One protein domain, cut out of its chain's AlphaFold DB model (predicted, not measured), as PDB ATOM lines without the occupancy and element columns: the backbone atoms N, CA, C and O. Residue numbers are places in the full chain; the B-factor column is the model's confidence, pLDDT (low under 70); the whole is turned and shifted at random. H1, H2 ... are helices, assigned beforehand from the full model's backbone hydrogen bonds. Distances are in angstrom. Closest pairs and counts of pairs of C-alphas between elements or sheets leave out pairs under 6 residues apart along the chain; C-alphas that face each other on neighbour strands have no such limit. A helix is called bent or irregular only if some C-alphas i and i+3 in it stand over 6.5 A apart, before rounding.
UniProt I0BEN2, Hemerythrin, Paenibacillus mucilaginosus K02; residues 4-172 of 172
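AT A GLANCE: This is residues 4 to 172 of the 172 residues of the protein "Hemerythrin" of Paenibacillus mucilaginosus K02 (UniProt I0BEN2). The model is a long rod-shaped bundle of four helices running up and down, in which H1, H2a, H3 and H4 follow one another round the long axis. H2 is bent between residues 76 and 79, and its short second arm H2b turns toward H4; residues 87 to 92, of which 87 and 88 belong to H2b, stick out free. The printed part has 169 residues with four named helices, in the order H1, H2, H3, H4, and no named strand; its class is all helix. The whole is loose, with a radius of gyration of the C-alphas of 20.0 A and spans of 69 by 25 by 20 A.

IN THESE COORDINATES: H1 is residues 4 to 41, 55.3 A long, from C-alpha 4 at (42.852, -61.630, 73.918). H2, residues 46 to 88, was assigned as one helix by its hydrogen bonds but is bent: C-alphas 76 and 79 are 7.2 A apart. Its arms are H2a, residues 46 to 76, 44.3 A, and H2b, residues 79 to 88, 14.3 A, at a shallow tilt of 33 degrees, only just short of steep. H3 is residues 95 to 121, 39.2 A, ending with C-alpha 121 at (51.396, -41.690, 22.331). H4, the longest, is residues 128 to 171, 63.8 A, ending with C-alpha 171 at (32.677, -59.707, 77.699). H4 is neither bent nor irregular, but only just: C-alphas 154 and 157 are 6.3 A apart.

HOW THE PARTS SIT: In the bundle each of H1, H2a, H3 and H4 runs against the one before it. H1 and H2a form a helical hairpin and touch at a shallow tilt of 14 degrees, the C-alphas of Val 40 and Ala 49 being closest at 5.0 A. H1 and H4 touch, opposite ways at 16 degrees, closest at the C-alphas of Gly 41 and Lys 132, 4.8 A. H3 and H4 form a second helical hairpin at 24 degrees, closest at the C-alphas of Ala 108 and Ala 141, 4.5 A. H2a touches H4 with residues 46 to 53 alone, closest at the C-alphas of Arg 46 and Lys 128, 5.2 A. H2a and H3 only just touch, with 3 pairs of C-alphas within 8 A, closest at Arg 57 and Met 116, 7.4 A. H2b and H4 also only just touch, with 3 such pairs, closest at Leu 82 and Ala 160, 7.4 A, at a steep tilt of 38 degrees. H1 is apart from H3 and from H2b. In H2a, H2b and H3 every O i to N i+4 pair is within hydrogen-bond range; in H1 33 of 34 are, in H4 36 of 40.

THE WHOLE: The C-alphas of Asp 125 and Ala 172, the two farthest apart, are 70.0 A apart. The printed part has no cut. The link from H1 to H2 is tight, those from H2 to H3 and H3 to H4 are short. The mean pLDDT of the printed part is 89.8; residues 4 to 8, 89, 91 to 96 and 169 to 172 are under 70.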
ATOM      1  N   THR A   4      42.925 -61.508  75.383       57.28
ATOM      2  CA  THR A   4      42.852 -61.630  73.918       57.28
ATOM      3  C   THR A   4      41.592 -60.990  73.334       57.28
ATOM      4  O   THR A   4      41.644 -60.502  72.216       57.28
ATOM      5  N   GLY A   5      40.481 -60.948  74.082       57.84
ATOM      6  CA  GLY A   5      39.224 -60.334  73.631       57.84
ATOM      7  C   GLY A   5      39.308 -58.814  73.499       57.84
ATOM      8  O   GLY A   5      39.097 -58.281  72.416       57.84
ATOM      9  N   GLU A   6      39.706 -58.125  74.573       59.22
ATOM     10  CA  GLU A   6      39.843 -56.657  74.603       59.22
ATOM     11  C   GLU A   6      40.873 -56.123  73.590       59.22
ATOM     12  O   GLU A   6      40.678 -55.061  72.994       59.22
ATOM     13  N   ALA A   7      41.963 -56.869  73.360       59.88
ATOM     14  CA  ALA A   7      42.984 -56.501  72.381       59.88
ATOM     15  C   ALA A   7      42.415 -56.470  70.953       59.88
ATOM     16  O   ALA A   7      42.613 -55.486  70.246       59.88
ATOM     17  N   HIS A   8      41.630 -57.480  70.564       69.88
ATOM     18  CA  HIS A   8      41.024 -57.546  69.232       69.88
ATOM     19  C   HIS A   8      39.938 -56.485  68.995       69.88
ATOM     20  O   HIS A   8      39.806 -56.001  67.873       69.88
ATOM     21  N   VAL A   9      39.197 -56.073  70.031       73.75
ATOM     22  CA  VAL A   9      38.239 -54.950  69.934       73.75
ATOM     23  C   VAL A   9      38.966 -53.640  69.664       73.75
ATOM     24  O   VAL A   9      38.579 -52.877  68.781       73.75
ATOM     25  N   THR A  10      40.047 -53.394  70.406       78.00
ATOM     26  CA  THR A  10      40.840 -52.167  70.268       78.00
ATOM     27  C   THR A  10      41.514 -52.106  68.894       78.00
ATOM     28  O   THR A  10      41.536 -51.051  68.264       78.00
ATOM     29  N   GLU A  11      42.012 -53.244  68.399       85.12
ATOM     30  CA  GLU A  11      42.592 -53.380  67.058       85.12
ATOM     31  C   GLU A  11      41.560 -53.134  65.949       85.12
ATOM     32  O   GLU A  11      41.848 -52.388  65.013       85.12
ATOM     33  N   LEU A  12      40.352 -53.701  66.057       87.81
ATOM     34  CA  LEU A  12      39.290 -53.481  65.072       87.81
ATOM     35  C   LEU A  12      38.794 -52.031  65.082       87.81
ATOM     36  O   LEU A  12      38.607 -51.452  64.016       87.81
ATOM     37  N   SER A  13      38.618 -51.424  66.258       89.38
ATOM     38  CA  SER A  13      38.236 -50.010  66.358       89.38
ATOM     39  C   SER A  13      39.273 -49.113  65.685       89.38
ATOM     40  O   SER A  13      38.913 -48.272  64.866       89.38
ATOM     41  N   ALA A  14      40.562 -49.337  65.959       91.50
ATOM     42  CA  ALA A  14      41.640 -48.582  65.326       91.50
ATOM     43  C   ALA A  14      41.695 -48.803  63.804       91.50
ATOM     44  O   ALA A  14      41.958 -47.865  63.054       91.50
ATOM     45  N   ALA A  15      41.420 -50.025  63.330       92.06
ATOM     46  CA  ALA A  15      41.319 -50.312  61.902       92.06
ATOM     47  C   ALA A  15      40.146 -49.566  61.244       92.06
ATOM     48  O   ALA A  15      40.274 -49.120  60.108       92.06
ATOM     49  N   MET A  16      39.025 -49.387  61.949       93.94
ATOM     50  CA  MET A  16      37.869 -48.633  61.450       93.94
ATOM     51  C   MET A  16      38.082 -47.127  61.426       93.94
ATOM     52  O   MET A  16      37.639 -46.476  60.477       93.94
ATOM     53  N   ASP A  17      38.797 -46.582  62.406       94.88
ATOM     54  CA  ASP A  17      39.211 -45.180  62.377       94.88
ATOM     55  C   ASP A  17      40.156 -44.929  61.195       94.88
ATOM     56  O   ASP A  17      39.914 -44.026  60.394       94.88
ATOM     57  N   ARG A  18      41.158 -45.802  61.012       96.00
ATOM     58  CA  ARG A  18      42.069 -45.740  59.862       96.00
ATOM     59  C   ARG A  18      41.324 -45.813  58.530       96.00
ATOM     60  O   ARG A  18      41.579 -44.981  57.666       96.00
ATOM     61  N   LEU A  19      40.411 -46.777  58.366       95.69
ATOM     62  CA  LEU A  19      39.656 -46.950  57.121       95.69
ATOM     63  C   LEU A  19      38.897 -45.667  56.756       95.69
ATOM     64  O   LEU A  19      38.955 -45.204  55.622       95.69
ATOM     65  N   ARG A  20      38.235 -45.052  57.743       96.56
ATOM     66  CA  ARG A  20      37.489 -43.802  57.560       96.56
ATOM     67  C   ARG A  20      38.394 -42.638  57.154       96.56
ATOM     68  O   ARG A  20      38.040 -41.890  56.246       96.56
ATOM     69  N   GLU A  21      39.531 -42.477  57.826       97.94
ATOM     70  CA  GLU A  21      40.492 -41.409  57.526       97.94
ATOM     71  C   GLU A  21      41.100 -41.568  56.125       97.94
ATOM     72  O   GLU A  21      41.178 -40.598  55.366       97.94
ATOM     73  N   GLU A  22      41.491 -42.791  55.756       97.94
ATOM     74  CA  GLU A  22      42.025 -43.084  54.425       97.94
ATOM     75  C   GLU A  22      40.968 -42.860  53.340       97.94
ATOM     76  O   GLU A  22      41.264 -42.206  52.343       97.94
ATOM     77  N   HIS A  23      39.721 -43.294  53.545       97.75
ATOM     78  CA  HIS A  23      38.634 -43.059  52.593       97.75
ATOM     79  C   HIS A  23      38.339 -41.576  52.370       97.75
ATOM     80  O   HIS A  23      38.172 -41.154  51.225       97.75
ATOM     81  N   GLU A  24      38.290 -40.769  53.435       98.06
ATOM     82  CA  GLU A  24      38.075 -39.322  53.318       98.06
ATOM     83  C   GLU A  24      39.196 -38.668  52.497       98.06
ATOM     84  O   GLU A  24      38.938 -37.886  51.575       98.06
ATOM     85  N   MET A  25      40.443 -39.045  52.785       98.38
ATOM     86  CA  MET A  25      41.619 -38.565  52.066       98.38
ATOM     87  C   MET A  25      41.594 -38.981  50.587       98.38
ATOM     88  O   MET A  25      41.725 -38.129  49.702       98.38
ATOM     89  N   LEU A  26      41.366 -40.265  50.301       98.38
ATOM     90  CA  LEU A  26      41.335 -40.814  48.945       98.38
ATOM     91  C   LEU A  26      40.185 -40.229  48.122       98.38
ATOM     92  O   LEU A  26      40.382 -39.863  46.962       98.38
ATOM     93  N   ALA A  27      39.000 -40.069  48.715       98.12
ATOM     94  CA  ALA A  27      37.869 -39.424  48.058       98.12
ATOM     95  C   ALA A  27      38.209 -37.984  47.638       98.12
ATOM     96  O   ALA A  27      37.909 -37.594  46.506       98.12
ATOM     97  N   GLY A  28      38.894 -37.227  48.504       98.38
ATOM     98  CA  GLY A  28      39.388 -35.886  48.191       98.38
ATOM     99  C   GLY A  28      40.412 -35.874  47.051       98.38
ATOM    100  O   GLY A  28      40.292 -35.076  46.119       98.38
ATOM    101  N   LEU A  29      41.380 -36.800  47.062       98.44
ATOM    102  CA  LEU A  29      42.361 -36.940  45.978       98.44
ATOM    103  C   LEU A  29      41.706 -37.269  44.628       98.44
ATOM    104  O   LEU A  29      42.117 -36.739  43.590       98.44
ATOM    105  N   LEU A  30      40.691 -38.136  44.631       98.31
ATOM    106  CA  LEU A  30      39.939 -38.522  43.434       98.31
ATOM    107  C   LEU A  30      39.072 -37.375  42.907       98.31
ATOM    108  O   LEU A  30      38.975 -37.189  41.694       98.31
ATOM    109  N   GLU A  31      38.458 -36.589  43.793       98.38
ATOM    110  CA  GLU A  31      37.716 -35.385  43.414       98.38
ATOM    111  C   GLU A  31      38.636 -34.339  42.771       98.38
ATOM    112  O   GLU A  31      38.324 -33.820  41.695       98.38
ATOM    113  N   GLU A  32      39.805 -34.087  43.363       98.06
ATOM    114  CA  GLU A  32      40.781 -33.167  42.784       98.06
ATOM    115  C   GLU A  32      41.299 -33.678  41.432       98.06
ATOM    116  O   GLU A  32      41.355 -32.912  40.463       98.06
ATOM    117  N   MET A  33      41.622 -34.972  41.312       98.12
ATOM    118  CA  MET A  33      42.059 -35.548  40.037       98.12
ATOM    119  C   MET A  33      40.989 -35.390  38.949       98.12
ATOM    120  O   MET A  33      41.313 -34.999  37.821       98.12
ATOM    121  N   GLU A  34      39.724 -35.663  39.272       98.31
ATOM    122  CA  GLU A  34      38.604 -35.479  38.352       98.31
ATOM    123  C   GLU A  34      38.496 -34.017  37.894       98.31
ATOM    124  O   GLU A  34      38.403 -33.745  36.691       98.31
ATOM    125  N   GLU A  35      38.577 -33.059  38.822       98.19
ATOM    126  CA  GLU A  35      38.516 -31.632  38.505       98.19
ATOM    127  C   GLU A  35      39.667 -31.213  37.567       98.19
ATOM    128  O   GLU A  35      39.463 -30.501  36.573       98.19
ATOM    129  N   GLN A  36      40.888 -31.692  37.825       97.94
ATOM    130  CA  GLN A  36      42.043 -31.434  36.962       97.94
ATOM    131  C   GLN A  36      41.887 -32.078  35.577       97.94
ATOM    132  O   GLN A  36      42.230 -31.454  34.565       97.94
ATOM    133  N   ALA A  37      41.312 -33.278  35.499       98.12
ATOM    134  CA  ALA A  37      41.001 -33.936  34.234       98.12
ATOM    135  C   ALA A  37      39.961 -33.150  33.420       98.12
ATOM    136  O   ALA A  37      40.147 -32.925  32.218       98.12
ATOM    137  N   MET A  38      38.910 -32.631  34.063       98.06
ATOM    138  CA  MET A  38      37.924 -31.758  33.415       98.06
ATOM    139  C   MET A  38      38.565 -30.472  32.878       98.06
ATOM    140  O   MET A  38      38.281 -30.058  31.747       98.06
ATOM    141  N   LYS A  39      39.491 -29.875  33.638       97.69
ATOM    142  CA  LYS A  39      40.238 -28.675  33.234       97.69
ATOM    143  C   LYS A  39      41.085 -28.885  31.970       97.69
ATOM    144  O   LYS A  39      41.290 -27.926  31.222       97.69
ATOM    145  N   VAL A  40      41.551 -30.105  31.671       97.69
ATOM    146  CA  VAL A  40      42.196 -30.418  30.374       97.69
ATOM    147  C   VAL A  40      41.208 -30.212  29.222       97.69
ATOM    148  O   VAL A  40      41.540 -29.576  28.221       97.69
ATOM    149  N   GLY A  41      39.974 -30.701  29.371       92.50
ATOM    150  CA  GLY A  41      38.922 -30.572  28.359       92.50
ATOM    151  C   GLY A  41      38.425 -29.138  28.143       92.50
ATOM    152  O   GLY A  41      37.904 -28.831  27.069       92.50
ATOM    153  N   GLN A  42      38.613 -28.271  29.139       95.88
ATOM    154  CA  GLN A  42      38.249 -26.851  29.116       95.88
ATOM    155  C   GLN A  42      39.386 -25.938  28.632       95.88
ATOM    156  O   GLN A  42      39.196 -24.729  28.527       95.88
ATOM    157  N   ALA A  43      40.565 -26.486  28.330       96.94
ATOM    158  CA  ALA A  43      41.708 -25.683  27.926       96.94
ATOM    159  C   ALA A  43      41.430 -24.866  26.646       96.94
ATOM    160  O   ALA A  43      40.922 -25.377  25.639       96.94
ATOM    161  N   GLU A  44      41.821 -23.594  26.665       95.81
ATOM    162  CA  GLU A  44      41.622 -22.636  25.572       95.81
ATOM    163  C   GLU A  44      42.594 -22.889  24.415       95.81
ATOM    164  O   GLU A  44      42.255 -22.700  23.248       95.81
ATOM    165  N   SER A  45      43.793 -23.389  24.726       96.31
ATOM    166  CA  SER A  45      44.839 -23.672  23.745       96.31
ATOM    167  C   SER A  45      45.398 -25.086  23.884       96.31
ATOM    168  O   SER A  45      45.353 -25.700  24.950       96.31
ATOM    169  N   ARG A  46      45.991 -25.592  22.795       96.56
ATOM    170  CA  ARG A  46      46.714 -26.874  22.790       96.56
ATOM    171  C   ARG A  46      47.858 -26.890  23.806       96.56
ATOM    172  O   ARG A  46      48.020 -27.872  24.514       96.56
ATOM    173  N   ALA A  47      48.627 -25.803  23.896       96.56
ATOM    174  CA  ALA A  47      49.742 -25.707  24.838       96.56
ATOM    175  C   ALA A  47      49.263 -25.804  26.296       96.56
ATOM    176  O   ALA A  47      49.862 -26.518  27.096       96.56
ATOM    177  N   GLN A  48      48.147 -25.144  26.619       97.50
ATOM    178  CA  GLN A  48      47.537 -25.237  27.943       97.50
ATOM    179  C   GLN A  48      47.011 -26.651  28.228       97.50
ATOM    180  O   GLN A  48      47.238 -27.168  29.319       97.50
ATOM    181  N   ALA A  49      46.342 -27.287  27.259       97.94
ATOM    182  CA  ALA A  49      45.855 -28.660  27.395       97.94
ATOM    183  C   ALA A  49      47.005 -29.640  27.657       97.94
ATOM    184  O   ALA A  49      46.924 -30.444  28.581       97.94
ATOM    185  N   TRP A  50      48.094 -29.519  26.894       98.00
ATOM    186  CA  TRP A  50      49.284 -30.346  27.053       98.00
ATOM    187  C   TRP A  50      49.919 -30.174  28.432       98.00
ATOM    188  O   TRP A  50      50.131 -31.165  29.124       98.00
ATOM    189  N   GLY A  51      50.147 -28.930  28.871       97.56
ATOM    190  CA  GLY A  51      50.703 -28.660  30.198       97.56
ATOM    191  C   GLY A  51      49.851 -29.279  31.309       97.56
ATOM    192  O   GLY A  51      50.368 -30.029  32.134       97.56
ATOM    193  N   ARG A  52      48.529 -29.054  31.285       98.00
ATOM    194  CA  ARG A  52      47.601 -29.657  32.260       98.00
ATOM    195  C   ARG A  52      47.649 -31.185  32.233       98.00
ATOM    196  O   ARG A  52      47.682 -31.799  33.290       98.00
ATOM    197  N   LEU A  53      47.699 -31.794  31.050       98.12
ATOM    198  CA  LEU A  53      47.764 -33.248  30.904       98.12
ATOM    199  C   LEU A  53      49.071 -33.830  31.471       98.12
ATOM    200  O   LEU A  53      49.055 -34.895  32.083       98.12
ATOM    201  N   GLN A  54      50.202 -33.134  31.307       97.94
ATOM    202  CA  GLN A  54      51.482 -33.540  31.903       97.94
ATOM    203  C   GLN A  54      51.434 -33.502  33.434       97.94
ATOM    204  O   GLN A  54      51.888 -34.446  34.078       97.94
ATOM    205  N   HIS A  55      50.866 -32.435  34.006       96.81
ATOM    206  CA  HIS A  55      50.645 -32.344  35.450       96.81
ATOM    207  C   HIS A  55      49.722 -33.459  35.940       96.81
ATOM    208  O   HIS A  55      50.062 -34.153  36.895       96.81
ATOM    209  N   LEU A  56      48.611 -33.681  35.234       97.81
ATOM    210  CA  LEU A  56      47.645 -34.721  35.559       97.81
ATOM    211  C   LEU A  56      48.291 -36.108  35.578       97.81
ATOM    212  O   LEU A  56      48.077 -36.845  36.524       97.81
ATOM    213  N   ARG A  57      49.166 -36.435  34.617       98.00
ATOM    214  CA  ARG A  57      49.904 -37.708  34.635       98.00
ATOM    215  C   ARG A  57      50.729 -37.901  35.904       98.00
ATOM    216  O   ARG A  57      50.753 -39.002  36.440       98.00
ATOM    217  N   LEU A  58      51.473 -36.880  36.327       96.38
ATOM    218  CA  LEU A  58      52.304 -36.981  37.530       96.38
ATOM    219  C   LEU A  58      51.434 -37.151  38.774       96.38
ATOM    220  O   LEU A  58      51.746 -37.976  39.624       96.38
ATOM    221  N   TRP A  59      50.322 -36.419  38.827       95.88
ATOM    222  CA  TRP A  59      49.337 -36.539  39.893       95.88
ATOM    223  C   TRP A  59      48.720 -37.939  39.950       95.88
ATOM    224  O   TRP A  59      48.651 -38.532  41.019       95.88
ATOM    225  N   THR A  60      48.344 -38.507  38.798       97.88
ATOM    226  CA  THR A  60      47.810 -39.872  38.698       97.88
ATOM    227  C   THR A  60      48.748 -40.904  39.308       97.88
ATOM    228  O   THR A  60      48.273 -41.783  40.008       97.88
ATOM    229  N   ILE A  61      50.064 -40.785  39.105       97.69
ATOM    230  CA  ILE A  61      51.029 -41.713  39.719       97.69
ATOM    231  C   ILE A  61      50.939 -41.655  41.246       97.69
ATOM    232  O   ILE A  61      50.896 -42.703  41.876       97.69
ATOM    233  N   GLY A  62      50.897 -40.452  41.823       96.88
ATOM    234  CA  GLY A  62      50.811 -40.287  43.274       96.88
ATOM    235  C   GLY A  62      49.514 -40.852  43.848       96.88
ATOM    236  O   GLY A  62      49.556 -41.633  44.783       96.88
ATOM    237  N   VAL A  63      48.368 -40.535  43.243       97.19
ATOM    238  CA  VAL A  63      47.073 -41.043  43.733       97.19
ATOM    239  C   VAL A  63      46.979 -42.565  43.633       97.19
ATOM    240  O   VAL A  63      46.469 -43.191  44.554       97.19
ATOM    241  N   MET A  64      47.497 -43.172  42.559       96.88
ATOM    242  CA  MET A  64      47.511 -44.635  42.456       96.88
ATOM    243  C   MET A  64      48.396 -45.281  43.522       96.88
ATOM    244  O   MET A  64      48.032 -46.320  44.042       96.88
ATOM    245  N   GLN A  65      49.512 -44.655  43.908       97.25
ATOM    246  CA  GLN A  65      50.346 -45.179  44.994       97.25
ATOM    247  C   GLN A  65      49.613 -45.200  46.339       97.25
ATOM    248  O   GLN A  65      49.774 -46.153  47.096       97.25
ATOM    249  N   GLU A  66      48.808 -44.174  46.630       97.56
ATOM    250  CA  GLU A  66      47.991 -44.139  47.850       97.56
ATOM    251  C   GLU A  66      46.874 -45.198  47.808       97.56
ATOM    252  O   GLU A  66      46.659 -45.899  48.793       97.56
ATOM    253  N   LEU A  67      46.210 -45.371  46.657       95.88
ATOM    254  CA  LEU A  67      45.199 -46.419  46.446       95.88
ATOM    255  C   LEU A  67      45.782 -47.836  46.577       95.88
ATOM    256  O   LEU A  67      45.181 -48.690  47.226       95.88
ATOM    257  N   ASP A  68      46.965 -48.080  46.009       95.00
ATOM    258  CA  ASP A  68      47.656 -49.372  46.092       95.00
ATOM    259  C   ASP A  68      48.060 -49.682  47.546       95.00
ATOM    260  O   ASP A  68      47.943 -50.814  48.013       95.00
ATOM    261  N   ALA A  69      48.532 -48.674  48.288       96.56
ATOM    262  CA  ALA A  69      48.903 -48.833  49.694       96.56
ATOM    263  C   ALA A  69      47.687 -49.124  50.587       96.56
ATOM    264  O   ALA A  69      47.773 -49.949  51.500       96.56
ATOM    265  N   HIS A  70      46.570 -48.450  50.317       95.81
ATOM    266  CA  HIS A  70      45.298 -48.659  50.995       95.81
ATOM    267  C   HIS A  70      44.747 -50.069  50.739       95.81
ATOM    268  O   HIS A  70      44.625 -50.851  51.681       95.81
ATOM    269  N   SER A  71      44.553 -50.442  49.471       92.19
ATOM    270  CA  SER A  71      44.038 -51.767  49.094       92.19
ATOM    271  C   SER A  71      44.942 -52.911  49.568       92.19
ATOM    272  O   SER A  71      44.460 -53.907  50.108       92.19
ATOM    273  N   GLY A  72      46.268 -52.747  49.487       93.12
ATOM    274  CA  GLY A  72      47.213 -53.719  50.040       93.12
ATOM    275  C   GLY A  72      47.046 -53.919  51.550       93.12
ATOM    276  O   GLY A  72      47.082 -55.047  52.042       93.12
ATOM    277  N   TRP A  73      46.806 -52.848  52.312       95.69
ATOM    278  CA  TRP A  73      46.529 -52.979  53.742       95.69
ATOM    279  C   TRP A  73      45.203 -53.701  54.020       95.69
ATOM    280  O   TRP A  73      45.144 -54.532  54.936       95.69
ATOM    281  N   GLU A  74      44.154 -53.422  53.250       91.62
ATOM    282  CA  GLU A  74      42.854 -54.077  53.401       91.62
ATOM    283  C   GLU A  74      42.948 -55.585  53.157       91.62
ATOM    284  O   GLU A  74      42.499 -56.382  53.990       91.62
ATOM    285  N   GLU A  75      43.609 -55.973  52.064       89.00
ATOM    286  CA  GLU A  75      43.833 -57.366  51.673       89.00
ATOM    287  C   GLU A  75      44.706 -58.131  52.673       89.00
ATOM    288  O   GLU A  75      44.435 -59.297  52.976       89.00
ATOM    289  N   GLU A  76      45.751 -57.495  53.206       91.25
ATOM    290  CA  GLU A  76      46.695 -58.144  54.119       91.25
ATOM    291  C   GLU A  76      46.198 -58.184  55.570       91.25
ATOM    292  O   GLU A  76      46.592 -59.073  56.331       91.25
ATOM    293  N   THR A  77      45.341 -57.237  55.970       90.19
ATOM    294  CA  THR A  77      44.991 -57.023  57.383       90.19
ATOM    295  C   THR A  77      43.489 -57.051  57.643       90.19
ATOM    296  O   THR A  77      43.010 -57.914  58.386       90.19
ATOM    297  N   LEU A  78      42.734 -56.114  57.064       89.56
ATOM    298  CA  LEU A  78      41.344 -55.877  57.452       89.56
ATOM    299  C   LEU A  78      40.412 -57.011  57.002       89.56
ATOM    300  O   LEU A  78      39.687 -57.590  57.819       89.56
ATOM    301  N   PHE A  79      40.442 -57.369  55.718       87.31
ATOM    302  CA  PHE A  79      39.569 -58.412  55.187       87.31
ATOM    303  C   PHE A  79      39.874 -59.796  55.766       87.31
ATOM    304  O   PHE A  79      38.916 -60.493  56.119       87.31
ATOM    305  N   PRO A  80      41.143 -60.223  55.947       86.69
ATOM    306  CA  PRO A  80      41.448 -61.473  56.638       86.69
ATOM    307  C   PRO A  80      40.880 -61.530  58.056       86.69
ATOM    308  O   PRO A  80      40.329 -62.565  58.450       86.69
ATOM    309  N   PHE A  81      40.960 -60.425  58.807       86.19
ATOM    310  CA  PHE A  81      40.383 -60.341  60.145       86.19
ATOM    311  C   PHE A  81      38.866 -60.578  60.103       86.19
ATOM    312  O   PHE A  81      38.377 -61.525  60.731       86.19
ATOM    313  N   LEU A  82      38.129 -59.808  59.296       84.25
ATOM    314  CA  LEU A  82      36.669 -59.928  59.187       84.25
ATOM    315  C   LEU A  82      36.248 -61.312  58.667       84.25
ATOM    316  O   LEU A  82      35.366 -61.961  59.234       84.25
ATOM    317  N   ALA A  83      36.924 -61.826  57.639       83.00
ATOM    318  CA  ALA A  83      36.638 -63.141  57.077       83.00
ATOM    319  C   ALA A  83      36.850 -64.271  58.096       83.00
ATOM    320  O   ALA A  83      36.096 -65.249  58.097       83.00
ATOM    321  N   SER A  84      37.865 -64.158  58.960       82.25
ATOM    322  CA  SER A  84      38.114 -65.139  60.017       82.25
ATOM    323  C   SER A  84      36.985 -65.150  61.053       82.25
ATOM    324  O   SER A  84      36.494 -66.228  61.400       82.25
ATOM    325  N   TYR A  85      36.504 -63.972  61.461       82.12
ATOM    326  CA  TYR A  85      35.422 -63.816  62.426       82.12
ATOM    327  C   TYR A  85      34.111 -64.447  61.931       82.12
ATOM    328  O   TYR A  85      33.560 -65.341  62.579       82.12
ATOM    329  N   PHE A  86      33.641 -64.068  60.739       79.12
ATOM    330  CA  PHE A  86      32.368 -64.574  60.207       79.12
ATOM    331  C   PHE A  86      32.420 -66.062  59.843       79.12
ATOM    332  O   PHE A  86      31.429 -66.779  60.005       79.12
ATOM    333  N   ARG A  87      33.591 -66.575  59.435       76.81
ATOM    334  CA  ARG A  87      33.782 -68.017  59.215       76.81
ATOM    335  C   ARG A  87      33.564 -68.819  60.498       76.81
ATOM    336  O   ARG A  87      32.952 -69.884  60.438       76.81
ATOM    337  N   LEU A  88      34.036 -68.326  61.645       71.44
ATOM    338  CA  LEU A  88      33.840 -68.994  62.938       71.44
ATOM    339  C   LEU A  88      32.357 -69.070  63.336       71.44
ATOM    340  O   LEU A  88      31.960 -70.025  64.003       71.44
ATOM    341  N   ARG A  89      31.531 -68.118  62.885       67.75
ATOM    342  CA  ARG A  89      30.086 -68.076  63.166       67.75
ATOM    343  C   ARG A  89      29.215 -68.872  62.190       67.75
ATOM    344  O   ARG A  89      28.011 -68.955  62.401       67.75
ATOM    345  N   GLN A  90      29.803 -69.491  61.160       70.88
ATOM    346  CA  GLN A  90      29.074 -70.186  60.082       70.88
ATOM    347  C   GLN A  90      28.053 -69.286  59.352       70.88
ATOM    348  O   GLN A  90      27.081 -69.780  58.780       70.88
ATOM    349  N   GLU A  91      28.270 -67.969  59.360       68.19
ATOM    350  CA  GLU A  91      27.444 -67.008  58.626       68.19
ATOM    351  C   GLU A  91      27.877 -66.951  57.145       68.19
ATOM    352  O   GLU A  91      29.038 -67.247  56.831       68.19
ATOM    353  N   PRO A  92      26.974 -66.600  56.204       61.31
ATOM    354  CA  PRO A  92      27.351 -66.372  54.815       61.31
ATOM    355  C   PRO A  92      28.497 -65.362  54.744       61.31
ATOM    356  O   PRO A  92      28.397 -64.248  55.246       61.31
ATOM    357  N   THR A  93      29.603 -65.758  54.124       61.94
ATOM    358  CA  THR A  93      30.792 -64.909  54.049       61.94
ATOM    359  C   THR A  93      30.560 -63.725  53.114       61.94
ATOM    360  O   THR A  93      29.946 -63.893  52.063       61.94
ATOM    361  N   MET A  94      31.182 -62.586  53.413       66.94
ATOM    362  CA  MET A  94      31.212 -61.366  52.583       66.94
ATOM    363  C   MET A  94      31.878 -61.545  51.209       66.94
ATOM    364  O   MET A  94      31.849 -60.640  50.379       66.94
ATOM    365  N   ILE A  95      32.479 -62.712  50.972       64.75
ATOM    366  CA  ILE A  95      33.290 -63.050  49.799       64.75
ATOM    367  C   ILE A  95      32.612 -62.682  48.465       64.75
ATOM    368  O   ILE A  95      33.294 -62.108  47.623       64.75
ATOM    369  N   PRO A  96      31.304 -62.929  48.230       65.00
ATOM    370  CA  PRO A  96      30.675 -62.536  46.967       65.00
ATOM    371  C   PRO A  96      30.611 -61.017  46.752       65.00
ATOM    372  O   PRO A  96      30.724 -60.563  45.614       65.00
ATOM    373  N   SER A  97      30.426 -60.239  47.824       72.69
ATOM    374  CA  SER A  97      30.354 -58.775  47.761       72.69
ATOM    375  C   SER A  97      31.739 -58.160  47.559       72.69
ATOM    376  O   SER A  97      31.895 -57.319  46.679       72.69
ATOM    377  N   LEU A  98      32.746 -58.649  48.294       70.75
ATOM    378  CA  LEU A  98      34.146 -58.236  48.129       70.75
ATOM    379  C   LEU A  98      34.665 -58.559  46.720       70.75
ATOM    380  O   LEU A  98      35.241 -57.708  46.057       70.75
ATOM    381  N   TRP A  99      34.344 -59.744  46.195       70.38
ATOM    382  CA  TRP A  99      34.735 -60.130  44.838       70.38
ATOM    383  C   TRP A  99      34.133 -59.226  43.748       70.38
ATOM    384  O   TRP A  99      34.767 -58.949  42.729       70.38
ATOM    385  N   MET A 100      32.896 -58.748  43.934       75.06
ATOM    386  CA  MET A 100      32.303 -57.786  42.998       75.06
ATOM    387  C   MET A 100      33.027 -56.437  43.054       75.06
ATOM    388  O   MET A 100      33.237 -55.821  42.009       75.06
ATOM    389  N   MET A 101      33.425 -55.995  44.248       79.56
ATOM    390  CA  MET A 101      34.185 -54.761  44.433       79.56
ATOM    391  C   MET A 101      35.582 -54.840  43.809       79.56
ATOM    392  O   MET A 101      35.965 -53.901  43.115       79.56
ATOM    393  N   GLU A 102      36.294 -55.965  43.948       79.06
ATOM    394  CA  GLU A 102      37.591 -56.197  43.284       79.06
ATOM    395  C   GLU A 102      37.485 -56.053  41.761       79.06
ATOM    396  O   GLU A 102      38.342 -55.457  41.110       79.06
ATOM    397  N   LYS A 103      36.392 -56.545  41.164       82.62
ATOM    398  CA  LYS A 103      36.158 -56.383  39.724       82.62
ATOM    399  C   LYS A 103      35.967 -54.914  39.330       82.62
ATOM    400  O   LYS A 103      36.401 -54.509  38.252       82.62
ATOM    401  N   GLU A 104      35.276 -54.131  40.155       83.94
ATOM    402  CA  GLU A 104      35.114 -52.692  39.924       83.94
ATOM    403  C   GLU A 104      36.446 -51.954  40.074       83.94
ATOM    404  O   GLU A 104      36.748 -51.092  39.249       83.94
ATOM    405  N   HIS A 105      37.267 -52.348  41.051       86.38
ATOM    406  CA  HIS A 105      38.610 -51.809  41.244       86.38
ATOM    407  C   HIS A 105      39.504 -52.077  40.024       86.38
ATOM    408  O   HIS A 105      39.989 -51.135  39.397       86.38
ATOM    409  N   ALA A 106      39.579 -53.332  39.569       90.81
ATOM    410  CA  ALA A 106      40.334 -53.713  38.373       90.81
ATOM    411  C   ALA A 106      39.866 -52.972  37.103       90.81
ATOM    412  O   ALA A 106      40.659 -52.640  36.220       90.81
ATOM    413  N   MET A 107      38.567 -52.673  36.994       93.69
ATOM    414  CA  MET A 107      38.045 -51.869  35.886       93.69
ATOM    415  C   MET A 107      38.545 -50.417  35.949       93.69
ATOM    416  O   MET A 107      38.853 -49.833  34.908       93.69
ATOM    417  N   ALA A 108      38.632 -49.817  37.139       95.62
ATOM    418  CA  ALA A 108      39.206 -48.483  37.291       95.62
ATOM    419  C   ALA A 108      40.700 -48.456  36.935       95.62
ATOM    420  O   ALA A 108      41.135 -47.553  36.214       95.62
ATOM    421  N   GLU A 109      41.459 -49.465  37.366       95.12
ATOM    422  CA  GLU A 109      42.870 -49.634  37.005       95.12
ATOM    423  C   GLU A 109      43.052 -49.700  35.483       95.12
ATOM    424  O   GLU A 109      43.886 -48.982  34.928       95.12
ATOM    425  N   GLU A 110      42.212 -50.457  34.768       97.38
ATOM    426  CA  GLU A 110      42.272 -50.544  33.305       97.38
ATOM    427  C   GLU A 110      42.098 -49.166  32.632       97.38
ATOM    428  O   GLU A 110      42.783 -48.846  31.647       97.38
ATOM    429  N   TYR A 111      41.217 -48.312  33.163       98.38
ATOM    430  CA  TYR A 111      41.064 -46.937  32.678       98.38
ATOM    431  C   TYR A 111      42.321 -46.098  32.922       98.38
ATOM    432  O   TYR A 111      42.744 -45.364  32.019       98.38
ATOM    433  N   VAL A 112      42.942 -46.219  34.096       98.25
ATOM    434  CA  VAL A 112      44.183 -45.510  34.440       98.25
ATOM    435  C   VAL A 112      45.345 -45.975  33.564       98.25
ATOM    436  O   VAL A 112      46.072 -45.154  32.995       98.25
ATOM    437  N   GLU A 113      45.495 -47.281  33.361       98.19
ATOM    438  CA  GLU A 113      46.499 -47.826  32.454       98.19
ATOM    439  C   GLU A 113      46.276 -47.365  31.014       98.19
ATOM    440  O   GLU A 113      47.223 -47.026  30.298       98.19
ATOM    441  N   THR A 114      45.018 -47.340  30.568       98.50
ATOM    442  CA  THR A 114      44.673 -46.851  29.234       98.50
ATOM    443  C   THR A 114      45.023 -45.377  29.105       98.50
ATOM    444  O   THR A 114      45.650 -44.999  28.115       98.50
ATOM    445  N   PHE A 115      44.725 -44.556  30.115       98.56
ATOM    446  CA  PHE A 115      45.168 -43.163  30.162       98.56
ATOM    447  C   PHE A 115      46.686 -43.062  30.012       98.56
ATOM    448  O   PHE A 115      47.167 -42.305  29.168       98.56
ATOM    449  N   MET A 116      47.444 -43.860  30.768       98.31
ATOM    450  CA  MET A 116      48.901 -43.873  30.679       98.31
ATOM    451  C   MET A 116      49.368 -44.248  29.273       98.31
ATOM    452  O   MET A 116      50.215 -43.557  28.704       98.31
ATOM    453  N   ARG A 117      48.817 -45.302  28.665       98.31
ATOM    454  CA  ARG A 117      49.167 -45.712  27.295       98.31
ATOM    455  C   ARG A 117      48.853 -44.625  26.270       98.31
ATOM    456  O   ARG A 117      49.691 -44.362  25.409       98.31
ATOM    457  N   GLU A 118      47.686 -43.994  26.357       97.81
ATOM    458  CA  GLU A 118      47.301 -42.901  25.460       97.81
ATOM    459  C   GLU A 118      48.200 -41.680  25.658       97.81
ATOM    460  O   GLU A 118      48.701 -41.126  24.682       97.81
ATOM    461  N   PHE A 119      48.521 -41.324  26.903       97.62
ATOM    462  CA  PHE A 119      49.459 -40.248  27.200       97.62
ATOM    463  C   PHE A 119      50.817 -40.456  26.516       97.62
ATOM    464  O   PHE A 119      51.340 -39.526  25.909       97.62
ATOM    465  N   HIS A 120      51.387 -41.665  26.571       97.19
ATOM    466  CA  HIS A 120      52.699 -41.942  25.967       97.19
ATOM    467  C   HIS A 120      52.705 -41.826  24.432       97.19
ATOM    468  O   HIS A 120      53.770 -41.655  23.838       97.19
ATOM    469  N   LYS A 121      51.537 -41.908  23.781       97.25
ATOM    470  CA  LYS A 121      51.396 -41.690  22.331       97.25
ATOM    471  C   LYS A 121      51.296 -40.205  21.976       97.25
ATOM    472  O   LYS A 121      51.634 -39.828  20.854       97.25
ATOM    473  N   LEU A 122      50.831 -39.376  22.910       97.25
ATOM    474  CA  LEU A 122      50.611 -37.951  22.698       97.25
ATOM    475  C   LEU A 122      51.920 -37.156  22.708       97.25
ATOM    476  O   LEU A 122      52.915 -37.508  23.343       97.25
ATOM    477  N   ARG A 123      51.894 -36.030  21.998       95.38
ATOM    478  CA  ARG A 123      52.977 -35.051  21.923       95.38
ATOM    479  C   ARG A 123      52.420 -33.646  22.130       95.38
ATOM    480  O   ARG A 123      51.218 -33.413  22.031       95.38
ATOM    481  N   ALA A 124      53.310 -32.681  22.354       92.31
ATOM    482  CA  ALA A 124      52.929 -31.279  22.531       92.31
ATOM    483  C   ALA A 124      52.170 -30.687  21.323       92.31
ATOM    484  O   ALA A 124      51.403 -29.733  21.472       92.31
ATOM    485  N   ASP A 125      52.383 -31.237  20.126       94.19
ATOM    486  CA  ASP A 125      51.709 -30.845  18.894       94.19
ATOM    487  C   ASP A 125      50.435 -31.650  18.587       94.19
ATOM    488  O   ASP A 125      49.695 -31.242  17.685       94.19
ATOM    489  N   SER A 126      50.117 -32.695  19.367       96.50
ATOM    490  CA  SER A 126      48.894 -33.492  19.216       96.50
ATOM    491  C   SER A 126      47.621 -32.632  19.275       96.50
ATOM    492  O   SER A 126      47.584 -31.598  19.954       96.50
ATOM    493  N   PRO A 127      46.541 -33.037  18.588       96.81
ATOM    494  CA  PRO A 127      45.256 -32.357  18.674       96.81
ATOM    495  C   PRO A 127      44.731 -32.283  20.113       96.81
ATOM    496  O   PRO A 127      44.775 -33.256  20.867       96.81
ATOM    497  N   LYS A 128      44.145 -31.135  20.474       96.06
ATOM    498  CA  LYS A 128      43.534 -30.923  21.797       96.06
ATOM    499  C   LYS A 128      42.464 -31.974  22.119       96.06
ATOM    500  O   LYS A 128      42.344 -32.402  23.262       96.06
ATOM    501  N   ASP A 129      41.715 -32.413  21.112       96.62
ATOM    502  CA  ASP A 129      40.661 -33.414  21.287       96.62
ATOM    503  C   ASP A 129      41.204 -34.787  21.698       96.62
ATOM    504  O   ASP A 129      40.533 -35.506  22.433       96.62
ATOM    505  N   GLU A 130      42.421 -35.153  21.287       97.81
ATOM    506  CA  GLU A 130      43.053 -36.399  21.735       97.81
ATOM    507  C   GLU A 130      43.484 -36.303  23.203       97.81
ATOM    508  O   GLU A 130      43.234 -37.220  23.982       97.81
ATOM    509  N   MET A 131      44.021 -35.152  23.623       98.31
ATOM    510  CA  MET A 131      44.349 -34.879  25.031       98.31
ATOM    511  C   MET A 131      43.097 -34.921  25.917       98.31
ATOM    512  O   MET A 131      43.120 -35.485  27.008       98.31
ATOM    513  N   LYS A 132      41.980 -34.368  25.425       97.81
ATOM    514  CA  LYS A 132      40.680 -34.426  26.104       97.81
ATOM    515  C   LYS A 132      40.173 -35.864  26.239       97.81
ATOM    516  O   LYS A 132      39.670 -36.222  27.299       97.81
ATOM    517  N   LYS A 133      40.299 -36.683  25.188       98.19
ATOM    518  CA  LYS A 133      39.923 -38.106  25.235       98.19
ATOM    519  C   LYS A 133      40.759 -38.874  26.255       98.19
ATOM    520  O   LYS A 133      40.188 -39.646  27.013       98.19
ATOM    521  N   ALA A 134      42.067 -38.620  26.311       98.38
ATOM    522  CA  ALA A 134      42.928 -39.221  27.323       98.38
ATOM    523  C   ALA A 134      42.475 -38.823  28.739       98.38
ATOM    524  O   ALA A 134      42.221 -39.694  29.562       98.38
ATOM    525  N   ALA A 135      42.275 -37.528  29.008       98.44
ATOM    526  CA  ALA A 135      41.811 -37.059  30.317       98.44
ATOM    527  C   ALA A 135      40.437 -37.631  30.723       98.44
ATOM    528  O   ALA A 135      40.208 -37.905  31.896       98.44
ATOM    529  N   ALA A 136      39.534 -37.870  29.767       98.44
ATOM    530  CA  ALA A 136      38.225 -38.461  30.045       98.44
ATOM    531  C   ALA A 136      38.301 -39.891  30.611       98.44
ATOM    532  O   ALA A 136      37.393 -40.292  31.338       98.44
ATOM    533  N   LEU A 137      39.371 -40.642  30.326       98.69
ATOM    534  CA  LEU A 137      39.602 -41.963  30.923       98.69
ATOM    535  C   LEU A 137      39.797 -41.854  32.441       98.69
ATOM    536  O   LEU A 137      39.229 -42.646  33.183       98.69
ATOM    537  N   LEU A 138      40.517 -40.828  32.907       98.44
ATOM    538  CA  LEU A 138      40.700 -40.588  34.340       98.44
ATOM    539  C   LEU A 138      39.414 -40.141  35.029       98.44
ATOM    540  O   LEU A 138      39.180 -40.535  36.162       98.44
ATOM    541  N   ILE A 139      38.548 -39.385  34.345       98.50
ATOM    542  CA  ILE A 139      37.219 -39.048  34.882       98.50
ATOM    543  C   ILE A 139      36.414 -40.332  35.139       98.50
ATOM    544  O   ILE A 139      35.787 -40.465  36.186       98.50
ATOM    545  N   GLN A 140      36.456 -41.300  34.213       98.25
ATOM    546  CA  GLN A 140      35.786 -42.592  34.410       98.25
ATOM    547  C   GLN A 140      36.405 -43.390  35.561       98.25
ATOM    548  O   GLN A 140      35.662 -43.882  36.408       98.25
ATOM    549  N   ALA A 141      37.737 -43.462  35.638       98.06
ATOM    550  CA  ALA A 141      38.422 -44.114  36.754       98.06
ATOM    551  C   ALA A 141      38.022 -43.498  38.106       98.06
ATOM    552  O   ALA A 141      37.616 -44.223  39.009       98.06
ATOM    553  N   CYS A 142      38.036 -42.163  38.221       98.25
ATOM    554  CA  CYS A 142      37.656 -41.456  39.447       98.25
ATOM    555  C   CYS A 142      36.205 -41.743  39.853       98.25
ATOM    556  O   CYS A 142      35.921 -41.928  41.034       98.25
ATOM    557  N   TYR A 143      35.279 -41.806  38.892       96.88
ATOM    558  CA  TYR A 143      33.888 -42.158  39.175       96.88
ATOM    559  C   TYR A 143      33.760 -43.577  39.748       96.88
ATOM    560  O   TYR A 143      33.060 -43.781  40.741       96.88
ATOM    561  N   ILE A 144      34.448 -44.548  39.140       95.94
ATOM    562  CA  ILE A 144      34.416 -45.946  39.581       95.94
ATOM    563  C   ILE A 144      35.033 -46.077  40.977       95.94
ATOM    564  O   ILE A 144      34.398 -46.658  41.850       95.94
ATOM    565  N   LEU A 145      36.203 -45.477  41.215       96.31
ATOM    566  CA  LEU A 145      36.910 -45.549  42.499       96.31
ATOM    567  C   LEU A 145      36.126 -44.887  43.633       96.31
ATOM    568  O   LEU A 145      35.978 -45.469  44.700       96.31
ATOM    569  N   LYS A 146      35.516 -43.719  43.399       96.00
ATOM    570  CA  LYS A 146      34.636 -43.103  44.407       96.00
ATOM    571  C   LYS A 146      33.414 -43.966  44.710       96.00
ATOM    572  O   LYS A 146      32.996 -44.070  45.859       96.00
ATOM    573  N   SER A 147      32.832 -44.597  43.687       93.31
ATOM    574  CA  SER A 147      31.741 -45.553  43.897       93.31
ATOM    575  C   SER A 147      32.205 -46.810  44.632       93.31
ATOM    576  O   SER A 147      31.379 -47.410  45.314       93.31
ATOM    577  N   HIS A 148      33.457 -47.229  44.453       92.75
ATOM    578  CA  HIS A 148      34.044 -48.376  45.131       92.75
ATOM    579  C   HIS A 148      34.176 -48.092  46.632       92.75
ATOM    580  O   HIS A 148      33.531 -48.789  47.410       92.75
ATOM    581  N   LEU A 149      34.839 -46.991  47.015       93.94
ATOM    582  CA  LEU A 149      34.969 -46.563  48.419       93.94
ATOM    583  C   LEU A 149      33.599 -46.452  49.111       93.94
ATOM    584  O   LEU A 149      33.383 -46.970  50.199       93.94
ATOM    585  N   ALA A 150      32.608 -45.849  48.448       92.56
ATOM    586  CA  ALA A 150      31.270 -45.722  49.026       92.56
ATOM    587  C   ALA A 150      30.555 -47.074  49.233       92.56
ATOM    588  O   ALA A 150      29.763 -47.222  50.164       92.56
ATOM    589  N   LYS A 151      30.779 -48.056  48.349       90.38
ATOM    590  CA  LYS A 151      30.217 -49.411  48.499       90.38
ATOM    591  C   LYS A 151      30.936 -50.189  49.583       90.38
ATOM    592  O   LYS A 151      30.285 -50.926  50.320       90.38
ATOM    593  N   GLU A 152      32.243 -50.005  49.681       90.75
ATOM    594  CA  GLU A 152      33.049 -50.569  50.744       90.75
ATOM    595  C   GLU A 152      32.513 -50.181  52.110       90.75
ATOM    596  O   GLU A 152      32.168 -51.053  52.898       90.75
ATOM    597  N   GLU A 153      32.320 -48.887  52.354       91.94
ATOM    598  CA  GLU A 153      31.769 -48.389  53.615       91.94
ATOM    599  C   GLU A 153      30.400 -48.998  53.936       91.94
ATOM    600  O   GLU A 153      30.129 -49.374  55.077       91.94
ATOM    601  N   GLN A 154      29.538 -49.143  52.923       89.94
ATOM    602  CA  GLN A 154      28.207 -49.745  53.072       89.94
ATOM    603  C   GLN A 154      28.251 -51.228  53.446       89.94
ATOM    604  O   GLN A 154      27.269 -51.745  53.979       89.94
ATOM    605  N   ILE A 155      29.349 -51.917  53.140       87.12
ATOM    606  CA  ILE A 155      29.533 -53.335  53.437       87.12
ATOM    607  C   ILE A 155      30.331 -53.488  54.731       87.12
ATOM    608  O   ILE A 155      29.848 -54.109  55.672       87.12
ATOM    609  N   VAL A 156      31.530 -52.918  54.792       88.88
ATOM    610  CA  VAL A 156      32.527 -53.142  55.839       88.88
ATOM    611  C   VAL A 156      32.112 -52.525  57.171       88.88
ATOM    612  O   VAL A 156      32.225 -53.204  58.193       88.88
ATOM    613  N   PHE A 157      31.579 -51.297  57.195       90.62
ATOM    614  CA  PHE A 157      31.238 -50.651  58.468       90.62
ATOM    615  C   PHE A 157      30.135 -51.384  59.248       90.62
ATOM    616  O   PHE A 157      30.360 -51.653  60.429       90.62
ATOM    617  N   PRO A 158      28.993 -51.784  58.647       88.88
ATOM    618  CA  PRO A 158      27.981 -52.553  59.376       88.88
ATOM    619  C   PRO A 158      28.511 -53.875  59.936       88.88
ATOM    620  O   PRO A 158      28.107 -54.317  61.009       88.88
ATOM    621  N   LEU A 159      29.429 -54.515  59.215       86.44
ATOM    622  CA  LEU A 159      30.005 -55.789  59.627       86.44
ATOM    623  C   LEU A 159      30.968 -55.610  60.792       86.44
ATOM    624  O   LEU A 159      30.904 -56.369  61.754       86.44
ATOM    625  N   ALA A 160      31.825 -54.593  60.738       87.94
ATOM    626  CA  ALA A 160      32.697 -54.254  61.851       87.94
ATOM    627  C   ALA A 160      31.893 -53.851  63.099       87.94
ATOM    628  O   ALA A 160      32.220 -54.299  64.195       87.94
ATOM    629  N   GLU A 161      30.805 -53.092  62.941       88.12
ATOM    630  CA  GLU A 161      29.894 -52.747  64.041       88.12
ATOM    631  C   GLU A 161      29.245 -53.995  64.658       88.12
ATOM    632  O   GLU A 161      29.164 -54.106  65.885       88.12
ATOM    633  N   GLN A 162      28.850 -54.972  63.832       86.44
ATOM    634  CA  GLN A 162      28.360 -56.264  64.313       86.44
ATOM    635  C   GLN A 162      29.430 -56.996  65.133       86.44
ATOM    636  O   GLN A 162      29.121 -57.487  66.217       86.44
ATOM    637  N   VAL A 163      30.686 -57.037  64.666       85.88
ATOM    638  CA  VAL A 163      31.785 -57.666  65.416       85.88
ATOM    639  C   VAL A 163      32.008 -56.969  66.758       85.88
ATOM    640  O   VAL A 163      32.081 -57.650  67.779       85.88
ATOM    641  N   LEU A 164      32.090 -55.636  66.777       85.56
ATOM    642  CA  LEU A 164      32.285 -54.862  68.008       85.56
ATOM    643  C   LEU A 164      31.148 -55.123  69.008       85.56
ATOM    644  O   LEU A 164      31.409 -55.449  70.162       85.56
ATOM    645  N   THR A 165      29.899 -55.091  68.536       85.31
ATOM    646  CA  THR A 165      28.709 -55.359  69.356       85.31
ATOM    647  C   THR A 165      28.717 -56.779  69.923       85.31
ATOM    648  O   THR A 165      28.497 -56.976  71.117       85.31
ATOM    649  N   ASP A 166      28.980 -57.785  69.086       83.44
ATOM    650  CA  ASP A 166      29.015 -59.186  69.508       83.44
ATOM    651  C   ASP A 166      30.109 -59.430  70.557       83.44
ATOM    652  O   ASP A 166      29.914 -60.211  71.490       83.44
ATOM    653  N   VAL A 167      31.259 -58.767  70.417       77.25
ATOM    654  CA  VAL A 167      32.348 -58.878  71.385       77.25
ATOM    655  C   VAL A 167      31.996 -58.179  72.702       77.25
ATOM    656  O   VAL A 167      32.191 -58.782  73.758       77.25
ATOM    657  N   ASP A 168      31.397 -56.989  72.663       73.19
ATOM    658  CA  ASP A 168      30.932 -56.289  73.868       73.19
ATOM    659  C   ASP A 168      29.919 -57.128  74.667       73.19
ATOM    660  O   ASP A 168      30.025 -57.226  75.888       73.19
ATOM    661  N   TYR A 169      28.981 -57.814  74.001       68.12
ATOM    662  CA  TYR A 169      28.023 -58.710  74.669       68.12
ATOM    663  C   TYR A 169      28.650 -59.984  75.254       68.12
ATOM    664  O   TYR A 169      28.079 -60.569  76.173       68.12
ATOM    665  N   LEU A 170      29.778 -60.456  74.714       61.31
ATOM    666  CA  LEU A 170      30.469 -61.657  75.201       61.31
ATOM    667  C   LEU A 170      31.375 -61.382  76.410       61.31
ATOM    668  O   LEU A 170      31.694 -62.323  77.141       61.31
ATOM    669  N   PHE A 171      31.797 -60.130  76.603       57.25
ATOM    670  CA  PHE A 171      32.677 -59.707  77.699       57.25
ATOM    671  C   PHE A 171      32.001 -58.786  78.737       57.25
ATOM    672  O   PHE A 171      32.661 -58.387  79.698       57.25
ATOM    673  N   ALA A 172      30.706 -58.490  78.576       53.19
ATOM    674  CA  ALA A 172      29.840 -57.877  79.592       53.19
ATOM    675  C   ALA A 172      29.254 -58.917  80.564       53.19
ATOM    676  O   ALA A 172      29.107 -58.577  81.764       53.19
TER     677      ALA A 172